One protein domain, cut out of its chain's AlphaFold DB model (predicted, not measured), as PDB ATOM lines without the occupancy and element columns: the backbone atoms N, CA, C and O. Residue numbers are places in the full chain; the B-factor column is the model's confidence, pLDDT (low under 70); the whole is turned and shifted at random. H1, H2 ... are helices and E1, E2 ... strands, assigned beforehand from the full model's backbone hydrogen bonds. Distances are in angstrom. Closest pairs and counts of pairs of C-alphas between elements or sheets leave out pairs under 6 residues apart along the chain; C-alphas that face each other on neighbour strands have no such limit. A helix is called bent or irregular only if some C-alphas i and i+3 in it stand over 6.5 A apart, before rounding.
ATOM      1  N   LEU A   2     317.659 286.875 248.638       66.12
ATOM      2  CA  LEU A   2     317.999 287.558 249.903       66.12
ATOM      3  C   LEU A   2     319.446 288.076 249.995       66.12
ATOM      4  O   LEU A   2     319.660 289.159 250.522       66.12
ATOM      5  N   SER A   3     320.423 287.316 249.482       77.31
ATOM      6  CA  SER A   3     321.836 287.729 249.502       77.31
ATOM      7  C   SER A   3     322.051 289.037 248.729       77.31
ATOM      8  O   SER A   3     322.637 289.960 249.270       77.31
ATOM      9  N   ILE A   4     321.458 289.169 247.533       86.62
ATOM     10  CA  ILE A   4     321.603 290.352 246.666       86.62
ATOM     11  C   ILE A   4     321.027 291.611 247.325       86.62
ATOM     12  O   ILE A   4     321.653 292.662 247.279       86.62
ATOM     13  N   LEU A   5     319.849 291.522 247.951       88.81
ATOM     14  CA  LEU A   5     319.250 292.681 248.622       88.81
ATOM     15  C   LEU A   5     320.005 293.051 249.906       88.81
ATOM     16  O   LEU A   5     320.177 294.232 250.182       88.81
ATOM     17  N   ARG A   6     320.487 292.061 250.670       86.81
ATOM     18  CA  ARG A   6     321.204 292.290 251.937       86.81
ATOM     19  C   ARG A   6     322.614 292.839 251.758       86.81
ATOM     20  O   ARG A   6     323.094 293.527 252.648       86.81
ATOM     21  N   THR A   7     323.295 292.501 250.665       91.38
ATOM     22  CA  THR A   7     324.674 292.953 250.418       91.38
ATOM     23  C   THR A   7     324.755 294.201 249.545       91.38
ATOM     24  O   THR A   7     325.846 294.737 249.353       91.38
ATOM     25  N   ASN A   8     323.629 294.683 249.013       93.00
ATOM     26  CA  ASN A   8     323.607 295.896 248.211       93.00
ATOM     27  C   ASN A   8     323.733 297.137 249.107       93.00
ATOM     28  O   ASN A   8     322.820 297.485 249.855       93.00
ATOM     29  N   GLN A   9     324.863 297.830 248.971       94.12
ATOM     30  CA  GLN A   9     325.187 299.024 249.751       94.12
ATOM     31  C   GLN A   9     324.232 300.200 249.510       94.12
ATOM     32  O   GLN A   9     324.118 301.053 250.380       94.12
ATOM     33  N   ALA A  10     323.504 300.237 248.387       93.88
ATOM     34  CA  ALA A  10     322.509 301.281 248.127       93.88
ATOM     35  C   ALA A  10     321.322 301.242 249.105       93.88
ATOM     36  O   ALA A  10     320.639 302.247 249.265       93.88
ATOM     37  N   TYR A  11     321.080 300.101 249.761       90.75
ATOM     38  CA  TYR A  11     320.052 299.964 250.797       90.75
ATOM     39  C   TYR A  11     320.585 300.200 252.215       90.75
ATOM     40  O   TYR A  11     319.817 300.081 253.172       90.75
ATOM     41  N   ASN A  12     321.880 300.499 252.379       92.00
ATOM     42  CA  ASN A  12     322.445 300.723 253.703       92.00
ATOM     43  C   ASN A  12     321.768 301.926 254.372       92.00
ATOM     44  O   ASN A  12     321.519 302.941 253.727       92.00
ATOM     45  N   ASP A  13     321.456 301.782 255.658       91.00
ATOM     46  CA  ASP A  13     320.807 302.806 256.487       91.00
ATOM     47  C   ASP A  13     319.402 303.254 256.029       91.00
ATOM     48  O   ASP A  13     318.844 304.203 256.584       91.00
ATOM     49  N   ILE A  14     318.773 302.551 255.079       90.44
ATOM     50  CA  ILE A  14     317.357 302.764 254.761       90.44
ATOM     51  C   ILE A  14     316.503 302.090 255.837       90.44
ATOM     52  O   ILE A  14     316.418 300.863 255.922       90.44
ATOM     53  N   LEU A  15     315.856 302.907 256.666       90.44
ATOM     54  CA  LEU A  15     314.987 302.457 257.752       90.44
ATOM     55  C   LEU A  15     313.517 302.465 257.330       90.44
ATOM     56  O   LEU A  15     313.071 303.323 256.569       90.44
ATOM     57  N   ALA A  16     312.746 301.524 257.875       89.81
ATOM     58  CA  ALA A  16     311.296 301.552 257.736       89.81
ATOM     59  C   ALA A  16     310.710 302.769 258.486       89.81
ATOM     60  O   ALA A  16     311.195 303.096 259.576       89.81
ATOM     61  N   PRO A  17     309.658 303.419 257.957       91.38
ATOM     62  CA  PRO A  17     308.964 304.493 258.655       91.38
ATOM     63  C   PRO A  17     308.145 303.889 259.799       91.38
ATOM     64  O   PRO A  17     307.119 303.247 259.577       91.38
ATOM     65  N   MET A  18     308.638 304.031 261.027       94.06
ATOM     66  CA  MET A  18     308.083 303.382 262.213       94.06
ATOM     67  C   MET A  18     307.645 304.427 263.244       94.06
ATOM     68  O   MET A  18     308.388 305.360 263.537       94.06
ATOM     69  N   VAL A  19     306.478 304.229 263.858       94.69
ATOM     70  CA  VAL A  19     305.951 305.047 264.966       94.69
ATOM     71  C   VAL A  19     305.758 304.199 266.227       94.69
ATOM     72  O   VAL A  19     305.550 302.985 266.120       94.69
ATOM     73  N   PRO A  20     305.832 304.783 267.438       95.38
ATOM     74  CA  PRO A  20     305.559 304.054 268.673       95.38
ATOM     75  C   PRO A  20     304.176 303.399 268.653       95.38
ATOM     76  O   PRO A  20     303.202 303.977 268.167       95.38
ATOM     77  N   ALA A  21     304.072 302.185 269.192       94.00
ATOM     78  CA  ALA A  21     302.784 301.511 269.282       94.00
ATOM     79  C   ALA A  21     301.839 302.246 270.258       94.00
ATOM     80  O   ALA A  21     302.229 302.622 271.362       94.00
ATOM     81  N   ALA A  22     300.579 302.430 269.858       89.50
ATOM     82  CA  ALA A  22     299.569 303.092 270.682       89.50
ATOM     83  C   ALA A  22     299.207 302.286 271.948       89.50
ATOM     84  O   ALA A  22     299.407 301.070 272.015       89.50
ATOM     85  N   GLY A  23     298.624 302.966 272.943       87.38
ATOM     86  CA  GLY A  23     298.042 302.328 274.132       87.38
ATOM     87  C   GLY A  23     299.063 301.776 275.133       87.38
ATOM     88  O   GLY A  23     298.825 300.720 275.710       87.38
ATOM     89  N   ASN A  24     300.202 302.457 275.327       84.50
ATOM     90  CA  ASN A  24     301.305 302.023 276.204       84.50
ATOM     91  C   ASN A  24     301.897 300.642 275.863       84.50
ATOM     92  O   ASN A  24     302.577 300.028 276.690       84.50
ATOM     93  N   ARG A  25     301.682 300.138 274.643       92.31
ATOM     94  CA  ARG A  25     302.331 298.911 274.189       92.31
ATOM     95  C   ARG A  25     303.800 299.195 273.877       92.31
ATOM     96  O   ARG A  25     304.112 300.138 273.158       92.31
ATOM     97  N   ALA A  26     304.701 298.345 274.359       92.00
ATOM     98  CA  ALA A  26     306.108 298.429 273.984       92.00
ATOM     99  C   ALA A  26     306.308 298.164 272.476       92.00
ATOM    100  O   ALA A  26     305.621 297.331 271.876       92.00
ATOM    101  N   GLY A  27     307.290 298.846 271.882       94.19
ATOM    102  CA  GLY A  27     307.719 298.649 270.497       94.19
ATOM    103  C   GLY A  27     307.147 299.658 269.499       94.19
ATOM    104  O   GLY A  27     306.521 300.651 269.864       94.19
ATOM    105  N   TYR A  28     307.386 299.381 268.218       94.81
ATOM    106  CA  TYR A  28     307.022 300.247 267.100       94.81
ATOM    107  C   TYR A  28     306.115 299.512 266.108       94.81
ATOM    108  O   TYR A  28     306.116 298.281 266.032       94.81
ATOM    109  N   VAL A  29     305.337 300.269 265.344       93.62
ATOM    110  CA  VAL A  29     304.535 299.800 264.208       93.62
ATOM    111  C   VAL A  29     304.884 300.623 262.975       93.62
ATOM    112  O   VAL A  29     305.396 301.731 263.114       93.62
ATOM    113  N   ILE A  30     304.618 300.096 261.781       92.31
ATOM    114  CA  ILE A  30     304.827 300.859 260.548       92.31
ATOM    115  C   ILE A  30     303.854 302.042 260.544       92.31
ATOM    116  O   ILE A  30     302.673 301.915 260.875       92.31
ATOM    117  N   GLU A  31     304.360 303.211 260.189       93.19
ATOM    118  CA  GLU A  31     303.560 304.411 260.035       93.19
ATOM    119  C   GLU A  31     302.611 304.261 258.843       93.19
ATOM    120  O   GLU A  31     303.028 304.260 257.681       93.19
ATOM    121  N   ARG A  32     301.312 304.153 259.140       91.25
ATOM    122  CA  ARG A  32     300.243 304.031 258.132       91.25
ATOM    123  C   ARG A  32     300.159 305.237 257.200       91.25
ATOM    124  O   ARG A  32     299.693 305.106 256.080       91.25
ATOM    125  N   GLU A  33     300.632 306.385 257.675       89.50
ATOM    126  CA  GLU A  33     300.598 307.668 256.970       89.50
ATOM    127  C   GLU A  33     301.842 307.957 256.137       89.50
ATOM    128  O   GLU A  33     301.945 309.006 255.500       89.50
ATOM    129  N   SER A  34     302.793 307.025 256.126       90.81
ATOM    130  CA  SER A  34     303.996 307.171 255.327       90.81
ATOM    131  C   SER A  34     303.678 307.210 253.829       90.81
ATOM    132  O   SER A  34     302.694 306.640 253.345       90.81
ATOM    133  N   ARG A  35     304.560 307.861 253.066       88.44
ATOM    134  CA  ARG A  35     304.442 307.971 251.604       88.44
ATOM    135  C   ARG A  35     304.392 306.610 250.905       88.44
ATOM    136  O   ARG A  35     303.714 306.491 249.899       88.44
ATOM    137  N   ALA A  36     305.015 305.573 251.467       87.88
ATOM    138  CA  ALA A  36     304.947 304.218 250.916       87.88
ATOM    139  C   ALA A  36     303.498 303.701 250.798       87.88
ATOM    140  O   ALA A  36     303.146 303.018 249.845       87.88
ATOM    141  N   PHE A  37     302.625 304.054 251.743       88.81
ATOM    142  CA  PHE A  37     301.210 303.692 251.677       88.81
ATOM    143  C   PHE A  37     300.398 304.700 250.860       88.81
ATOM    144  O   PHE A  37     299.640 304.321 249.968       88.81
ATOM    145  N   ASN A  38     300.581 305.989 251.142       87.56
ATOM    146  CA  ASN A  38     299.788 307.046 250.518       87.56
ATOM    147  C   ASN A  38     300.108 307.261 249.026       87.56
ATOM    148  O   ASN A  38     299.249 307.748 248.301       87.56
ATOM    149  N   GLU A  39     301.299 306.887 248.553       87.94
ATOM    150  CA  GLU A  39     301.695 306.976 247.141       87.94
ATOM    151  C   GLU A  39     301.759 305.586 246.498       87.94
ATOM    152  O   GLU A  39     300.946 305.270 245.628       87.94
ATOM    153  N   ASP A  40     302.678 304.724 246.947       90.12
ATOM    154  CA  ASP A  40     302.973 303.481 246.219       90.12
ATOM    155  C   ASP A  40     301.809 302.486 246.253       90.12
ATOM    156  O   ASP A  40     301.541 301.824 245.251       90.12
ATOM    157  N   VAL A  41     301.075 302.388 247.367       90.56
ATOM    158  CA  VAL A  41     299.883 301.527 247.433       90.56
ATOM    159  C   VAL A  41     298.705 302.189 246.730       90.56
ATOM    160  O   VAL A  41     298.148 301.597 245.802       90.56
ATOM    161  N   ALA A  42     298.335 303.401 247.154       88.12
ATOM    162  CA  ALA A  42     297.125 304.068 246.677       88.12
ATOM    163  C   ALA A  42     297.150 304.349 245.168       88.12
ATOM    164  O   ALA A  42     296.119 304.198 244.523       88.12
ATOM    165  N   TYR A  43     298.311 304.693 244.601       88.19
ATOM    166  CA  TYR A  43     298.444 305.064 243.188       88.19
ATOM    167  C   TYR A  43     299.228 304.053 242.351       88.19
ATOM    168  O   TYR A  43     298.943 303.909 241.164       88.19
ATOM    169  N   GLY A  44     300.190 303.335 242.932       89.56
ATOM    170  CA  GLY A  44     300.987 302.342 242.204       89.56
ATOM    171  C   GLY A  44     300.322 300.966 242.159       89.56
ATOM    172  O   GLY A  44     299.992 300.446 241.092       89.56
ATOM    173  N   LEU A  45     300.115 300.361 243.328       93.00
ATOM    174  CA  LEU A  45     299.642 298.983 243.450       93.00
ATOM    175  C   LEU A  45     298.184 298.826 243.010       93.00
ATOM    176  O   LEU A  45     297.862 297.874 242.296       93.00
ATOM    177  N   VAL A  46     297.318 299.774 243.387       91.81
ATOM    178  CA  VAL A  46     295.925 299.816 242.914       91.81
ATOM    179  C   VAL A  46     295.884 299.888 241.389       91.81
ATOM    180  O   VAL A  46     295.188 299.087 240.767       91.81
ATOM    181  N   LEU A  47     296.670 300.782 240.776       90.12
ATOM    182  CA  LEU A  47     296.748 300.906 239.318       90.12
ATOM    183  C   LEU A  47     297.156 299.584 238.665       90.12
ATOM    184  O   LEU A  47     296.524 299.147 237.705       90.12
ATOM    185  N   LEU A  48     298.178 298.920 239.201       91.69
ATOM    186  CA  LEU A  48     298.690 297.678 238.636       91.69
ATOM    187  C   LEU A  48     297.660 296.536 238.696       91.69
ATOM    188  O   LEU A  48     297.492 295.809 237.714       91.69
ATOM    189  N   VAL A  49     296.931 296.407 239.807       93.00
ATOM    190  CA  VAL A  49     295.830 295.435 239.932       93.00
ATOM    191  C   VAL A  49     294.685 295.774 238.972       93.00
ATOM    192  O   VAL A  49     294.138 294.889 238.316       93.00
ATOM    193  N   GLU A  50     294.347 297.051 238.826       90.25
ATOM    194  CA  GLU A  50     293.292 297.512 237.920       90.25
ATOM    195  C   GLU A  50     293.632 297.324 236.437       90.25
ATOM    196  O   GLU A  50     292.747 297.026 235.628       90.25
ATOM    197  N   MET A  51     294.910 297.439 236.070       88.75
ATOM    198  CA  MET A  51     295.401 297.061 234.746       88.75
ATOM    199  C   MET A  51     295.279 295.553 234.532       88.75
ATOM    200  O   MET A  51     294.739 295.130 233.513       88.75
ATOM    201  N   ALA A  52     295.731 294.741 235.492       92.00
ATOM    202  CA  ALA A  52     295.658 293.286 235.389       92.00
ATOM    203  C   ALA A  52     294.215 292.801 235.179       92.00
ATOM    204  O   ALA A  52     293.964 292.028 234.256       92.00
ATOM    205  N   LYS A  53     293.253 293.344 235.938       89.94
ATOM    206  CA  LYS A  53     291.818 293.069 235.751       89.94
ATOM    207  C   LYS A  53     291.335 293.392 234.336       89.94
ATOM    208  O   LYS A  53     290.633 292.588 233.734       89.94
ATOM    209  N   ARG A  54     291.711 294.553 233.782       87.12
ATOM    210  CA  ARG A  54     291.297 294.974 232.427       87.12
ATOM    211  C   ARG A  54     291.908 294.133 231.309       87.12
ATOM    212  O   ARG A  54     291.320 294.077 230.235       87.12
ATOM    213  N   PHE A  55     293.056 293.508 231.557       88.56
ATOM    214  CA  PHE A  55     293.715 292.591 230.626       88.56
ATOM    215  C   PHE A  55     293.353 291.116 230.849       88.56
ATOM    216  O   PHE A  55     293.933 290.259 230.188       88.56
ATOM    217  N   ASP A  56     292.425 290.811 231.762       90.62
ATOM    218  CA  ASP A  56     292.093 289.437 232.174       90.62
ATOM    219  C   ASP A  56     293.324 288.637 232.668       90.62
ATOM    220  O   ASP A  56     293.476 287.434 232.450       90.62
ATOM    221  N   LEU A  57     294.251 289.324 233.346       94.19
ATOM    222  CA  LEU A  57     295.454 288.734 233.926       94.19
ATOM    223  C   LEU A  57     295.245 288.421 235.407       94.19
ATOM    224  O   LEU A  57     294.916 289.291 236.212       94.19
ATOM    225  N   LYS A  58     295.528 287.174 235.791       95.62
ATOM    226  CA  LYS A  58     295.494 286.742 237.193       95.62
ATOM    227  C   LYS A  58     296.777 287.151 237.907       95.62
ATOM    228  O   LYS A  58     297.856 286.669 237.564       95.62
ATOM    229  N   VAL A  59     296.649 287.975 238.944       96.88
ATOM    230  CA  VAL A  59     297.773 288.464 239.759       96.88
ATOM    231  C   VAL A  59     297.544 288.227 241.264       96.88
ATOM    232  O   VAL A  59     297.644 289.159 242.060       96.88
ATOM    233  N   PRO A  60     297.280 286.977 241.694       96.94
ATOM    234  CA  PRO A  60     296.768 286.681 243.038       96.94
ATOM    235  C   PRO A  60     297.673 287.174 244.175       96.94
ATOM    236  O   PRO A  60     297.189 287.700 245.170       96.94
ATOM    237  N   TYR A  61     298.995 287.071 244.020       97.75
ATOM    238  CA  TYR A  61     299.938 287.521 245.052       97.75
ATOM    239  C   TYR A  61     300.050 289.047 245.135       97.75
ATOM    240  O   TYR A  61     300.350 289.594 246.191       97.75
ATOM    241  N   ILE A  62     299.798 289.752 244.032       96.38
ATOM    242  CA  ILE A  62     299.758 291.218 244.025       96.38
ATOM    243  C   ILE A  62     298.464 291.688 244.696       96.38
ATOM    244  O   ILE A  62     298.487 292.616 245.502       96.38
ATOM    245  N   GLU A  63     297.347 291.010 244.415       96.56
ATOM    246  CA  GLU A  63     296.063 291.260 245.075       96.56
ATOM    247  C   GLU A  63     296.142 291.008 246.584       96.56
ATOM    248  O   GLU A  63     295.618 291.808 247.353       96.56
ATOM    249  N   GLU A  64     296.842 289.959 247.021       97.88
ATOM    250  CA  GLU A  64     297.077 289.675 248.441       97.88
ATOM    251  C   GLU A  64     297.831 290.821 249.137       97.88
ATOM    252  O   GLU A  64     297.401 291.306 250.188       97.88
ATOM    253  N   VAL A  65     298.917 291.316 248.531       95.75
ATOM    254  CA  VAL A  65     299.679 292.460 249.065       95.75
ATOM    255  C   VAL A  65     298.818 293.722 249.112       95.75
ATOM    256  O   VAL A  65     298.883 294.475 250.090       95.75
ATOM    257  N   LEU A  66     297.977 293.950 248.097       95.00
ATOM    258  CA  LEU A  66     297.049 295.077 248.079       95.00
ATOM    259  C   LEU A  66     296.028 294.967 249.215       95.00
ATOM    260  O   LEU A  66     295.857 295.917 249.973       95.00
ATOM    261  N   GLN A  67     295.391 293.808 249.376       95.06
ATOM    262  CA  GLN A  67     294.399 293.569 250.427       95.06
ATOM    263  C   GLN A  67     294.993 293.767 251.822       95.06
ATOM    264  O   GLN A  67     294.385 294.441 252.656       95.06
ATOM    265  N   TRP A  68     296.196 293.240 252.065       95.50
ATOM    266  CA  TRP A  68     296.899 293.449 253.327       95.50
ATOM    267  C   TRP A  68     297.180 294.932 253.579       95.50
ATOM    268  O   TRP A  68     296.910 295.433 254.672       95.50
ATOM    269  N   SER A  69     297.667 295.647 252.562       93.31
ATOM    270  CA  SER A  69     298.011 297.068 252.674       93.31
ATOM    271  C   SER A  69     296.782 297.918 252.989       93.31
ATOM    272  O   SER A  69     296.797 298.696 253.941       93.31
ATOM    273  N   VAL A  70     295.678 297.705 252.265       92.06
ATOM    274  CA  VAL A  70     294.410 298.416 252.492       92.06
ATOM    275  C   VAL A  70     293.851 298.117 253.883       92.06
ATOM    276  O   VAL A  70     293.425 299.034 254.587       92.06
ATOM    277  N   ALA A  71     293.886 296.856 254.322       94.19
ATOM    278  CA  ALA A  71     293.457 296.484 255.667       94.19
ATOM    279  C   ALA A  71     294.323 297.153 256.747       94.19
ATOM    280  O   ALA A  71     293.799 297.653 257.746       94.19
ATOM    281  N   TYR A  72     295.640 297.212 256.540       92.88
ATOM    282  CA  TYR A  72     296.572 297.847 257.468       92.88
ATOM    283  C   TYR A  72     296.363 299.362 257.572       92.88
ATOM    284  O   TYR A  72     296.412 299.913 258.676       92.88
ATOM    285  N   MET A  73     296.076 300.017 256.444       90.56
ATOM    286  CA  MET A  73     295.748 301.445 256.352       90.56
ATOM    287  C   MET A  73     294.352 301.789 256.893       90.56
ATOM    288  O   MET A  73     294.061 302.963 257.091       90.56
ATOM    289  N   GLN A  74     293.515 300.786 257.194       90.69
ATOM    290  CA  GLN A  74     292.097 300.949 257.556       90.69
ATOM    291  C   GLN A  74     291.247 301.546 256.422       90.69
ATOM    292  O   GLN A  74     290.290 302.276 256.667       90.69
ATOM    293  N   GLY A  75     291.584 301.191 255.183       87.31
ATOM    294  CA  GLY A  75     290.984 301.736 253.972       87.31
ATOM    295  C   GLY A  75     291.952 302.628 253.198       87.31
ATOM    296  O   GLY A  75     292.978 303.069 253.712       87.31
ATOM    297  N   LEU A  76     291.620 302.873 251.933       81.69
ATOM    298  CA  LEU A  76     292.292 303.883 251.121       81.69
ATOM    299  C   LEU A  76     291.655 305.244 251.388       81.69
ATOM    300  O   LEU A  76     290.436 305.338 251.528       81.69
ATOM    301  N   ARG A  77     292.486 306.284 251.460       72.75
ATOM    302  CA  ARG A  77     292.022 307.666 251.639       72.75
ATOM    303  C   ARG A  77     291.472 308.256 250.347       72.75
ATOM    304  O   ARG A  77     290.410 308.863 250.381       72.75
ATOM    305  N   ASP A  78     292.167 307.989 249.244       74.25
ATOM    306  CA  ASP A  78     291.832 308.431 247.891       74.25
ATOM    307  C   ASP A  78     291.895 307.243 246.921       74.25
ATOM    308  O   ASP A  78     292.545 306.227 247.195       74.25
ATOM    309  N   SER A  79     291.211 307.362 245.783       69.62
ATOM    310  CA  SER A  79     291.132 306.309 244.776       69.62
ATOM    311  C   SER A  79     292.003 306.639 243.568       69.62
ATOM    312  O   SER A  79     291.761 307.618 242.863       69.62
ATOM    313  N   ALA A  80     292.960 305.764 243.242       73.19
ATOM    314  CA  ALA A  80     293.698 305.850 241.976       73.19
ATOM    315  C   ALA A  80     292.763 305.915 240.758       73.19
ATOM    316  O   ALA A  80     293.123 306.499 239.740       73.19
ATOM    317  N   LEU A  81     291.569 305.311 240.861       73.12
ATOM    318  CA  LEU A  81     290.595 305.225 239.776       73.12
ATOM    319  C   LEU A  81     290.040 306.585 239.352       73.12
ATOM    320  O   LEU A  81     289.631 306.717 238.201       73.12
ATOM    321  N   ASP A  82     290.084 307.595 240.221       77.25
ATOM    322  CA  ASP A  82     289.609 308.946 239.896       77.25
ATOM    323  C   ASP A  82     290.461 309.607 238.797       77.25
ATOM    324  O   ASP A  82     290.018 310.534 238.119       77.25
ATOM    325  N   TYR A  83     291.671 309.088 238.569       75.50
ATOM    326  CA  TYR A  83     292.604 309.556 237.547       75.50
ATOM    327  C   TYR A  83     292.597 308.695 236.280       75.50
ATOM    328  O   TYR A  83     293.380 308.951 235.363       75.50
ATOM    329  N   PHE A  84     291.746 307.666 236.199       76.44
ATOM    330  CA  PHE A  84     291.742 306.778 235.041       76.44
ATOM    331  C   PHE A  84     291.026 307.421 233.849       76.44
ATOM    332  O   PHE A  84     289.879 307.854 233.963       76.44
TER     333      PHE A  84
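AT A GLANCE: This is residues 2 to 84 of the 96 residues of a protein of Pseudomonas fluorescens (UniProt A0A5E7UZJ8). A helical hairpin, H3 folded back at a steep angle on the bent but nearly straight helix H2, forms one part of the body; a small strand hairpin, E1 and E2, sits beyond the first arm of H2, and an arm of residues 2 to 15, with H1 in it, sticks out free. The printed part has 83 residues with four named helices and two named strands, in the order H1, E1, E2, H2, H3, H4; the two strands make one antiparallel sheet, and the class is mostly helix. The whole is loose, with a radius of gyration of the C-alphas of 15.7 A and spans of 43 by 37 by 22 A.

HOW THE PARTS SIT: H1, residues 2 to 7, touches no helix, and residues 2 to 15 stand free. E1, residues 18 to 20, and E2, residues 28 to 30, are antiparallel neighbours and form a hairpin, with 139 degrees between their directions. N 19 and O 29 are within hydrogen-bond range at 2.8 A, and so are N 29 and O 19 at 2.8 A. H2, residues 35 to 54, was assigned as one helix by its hydrogen bonds, but it is bent: C-alphas 42 and 45 are 6.5 A apart. Its arms, H2a, residues 35 to 42, and H2b, residues 45 to 54, stand at a shallow tilt of 14 degrees. H3, residues 60 to 73, touches H2a at a steep tilt of 54 degrees, opposite ways; the closest C-alphas, those of Val 41 and Leu 66, are 7.1 A apart. H3 also touches H2b, with residues 62 to 66 alone, as a helical hairpin at a steep tilt of 41 degrees, opposite ways; the closest C-alphas are those of Leu 45 and Leu 66, at 6.6 A. H4, residues 80 to 83, only just touches H2b, with 3 pairs of C-alphas within 8 A, the closest those of Leu 47 and Ala 80 at 6.4 A. H3 and H4 are apart. In H1, H2b and H3 every O i to N i+4 pair is within hydrogen-bond range, in H2a 2 of 4 are, and H4 is too short for such a pair.

IN THESE COORDINATES: H1 begins at C-alpha 2, (317.999, 287.558, 249.903). H2a measures 9.6 A from first to last C-alpha, H2b 14.4 A. H3 measures 19.9 A, from C-alpha 60 at (296.768, 286.681, 243.038) to C-alpha 73. E1 measures 7.0 A and E2 6.9 A. H4 ends at C-alpha 83, (292.604, 309.556, 237.547).

THE WHOLE: The two C-alphas farthest apart, those of Asn 24 and Phe 55, are 47.2 A apart. Without the free stretch, the body of 69 residues spans 47 by 24 by 18 A. The printed part has no cut and no long link; the links from E2 to H2 and from H2 to H3 are tight. The mean pLDDT of the printed part is 89.4, with residues 2 and 79 under 70.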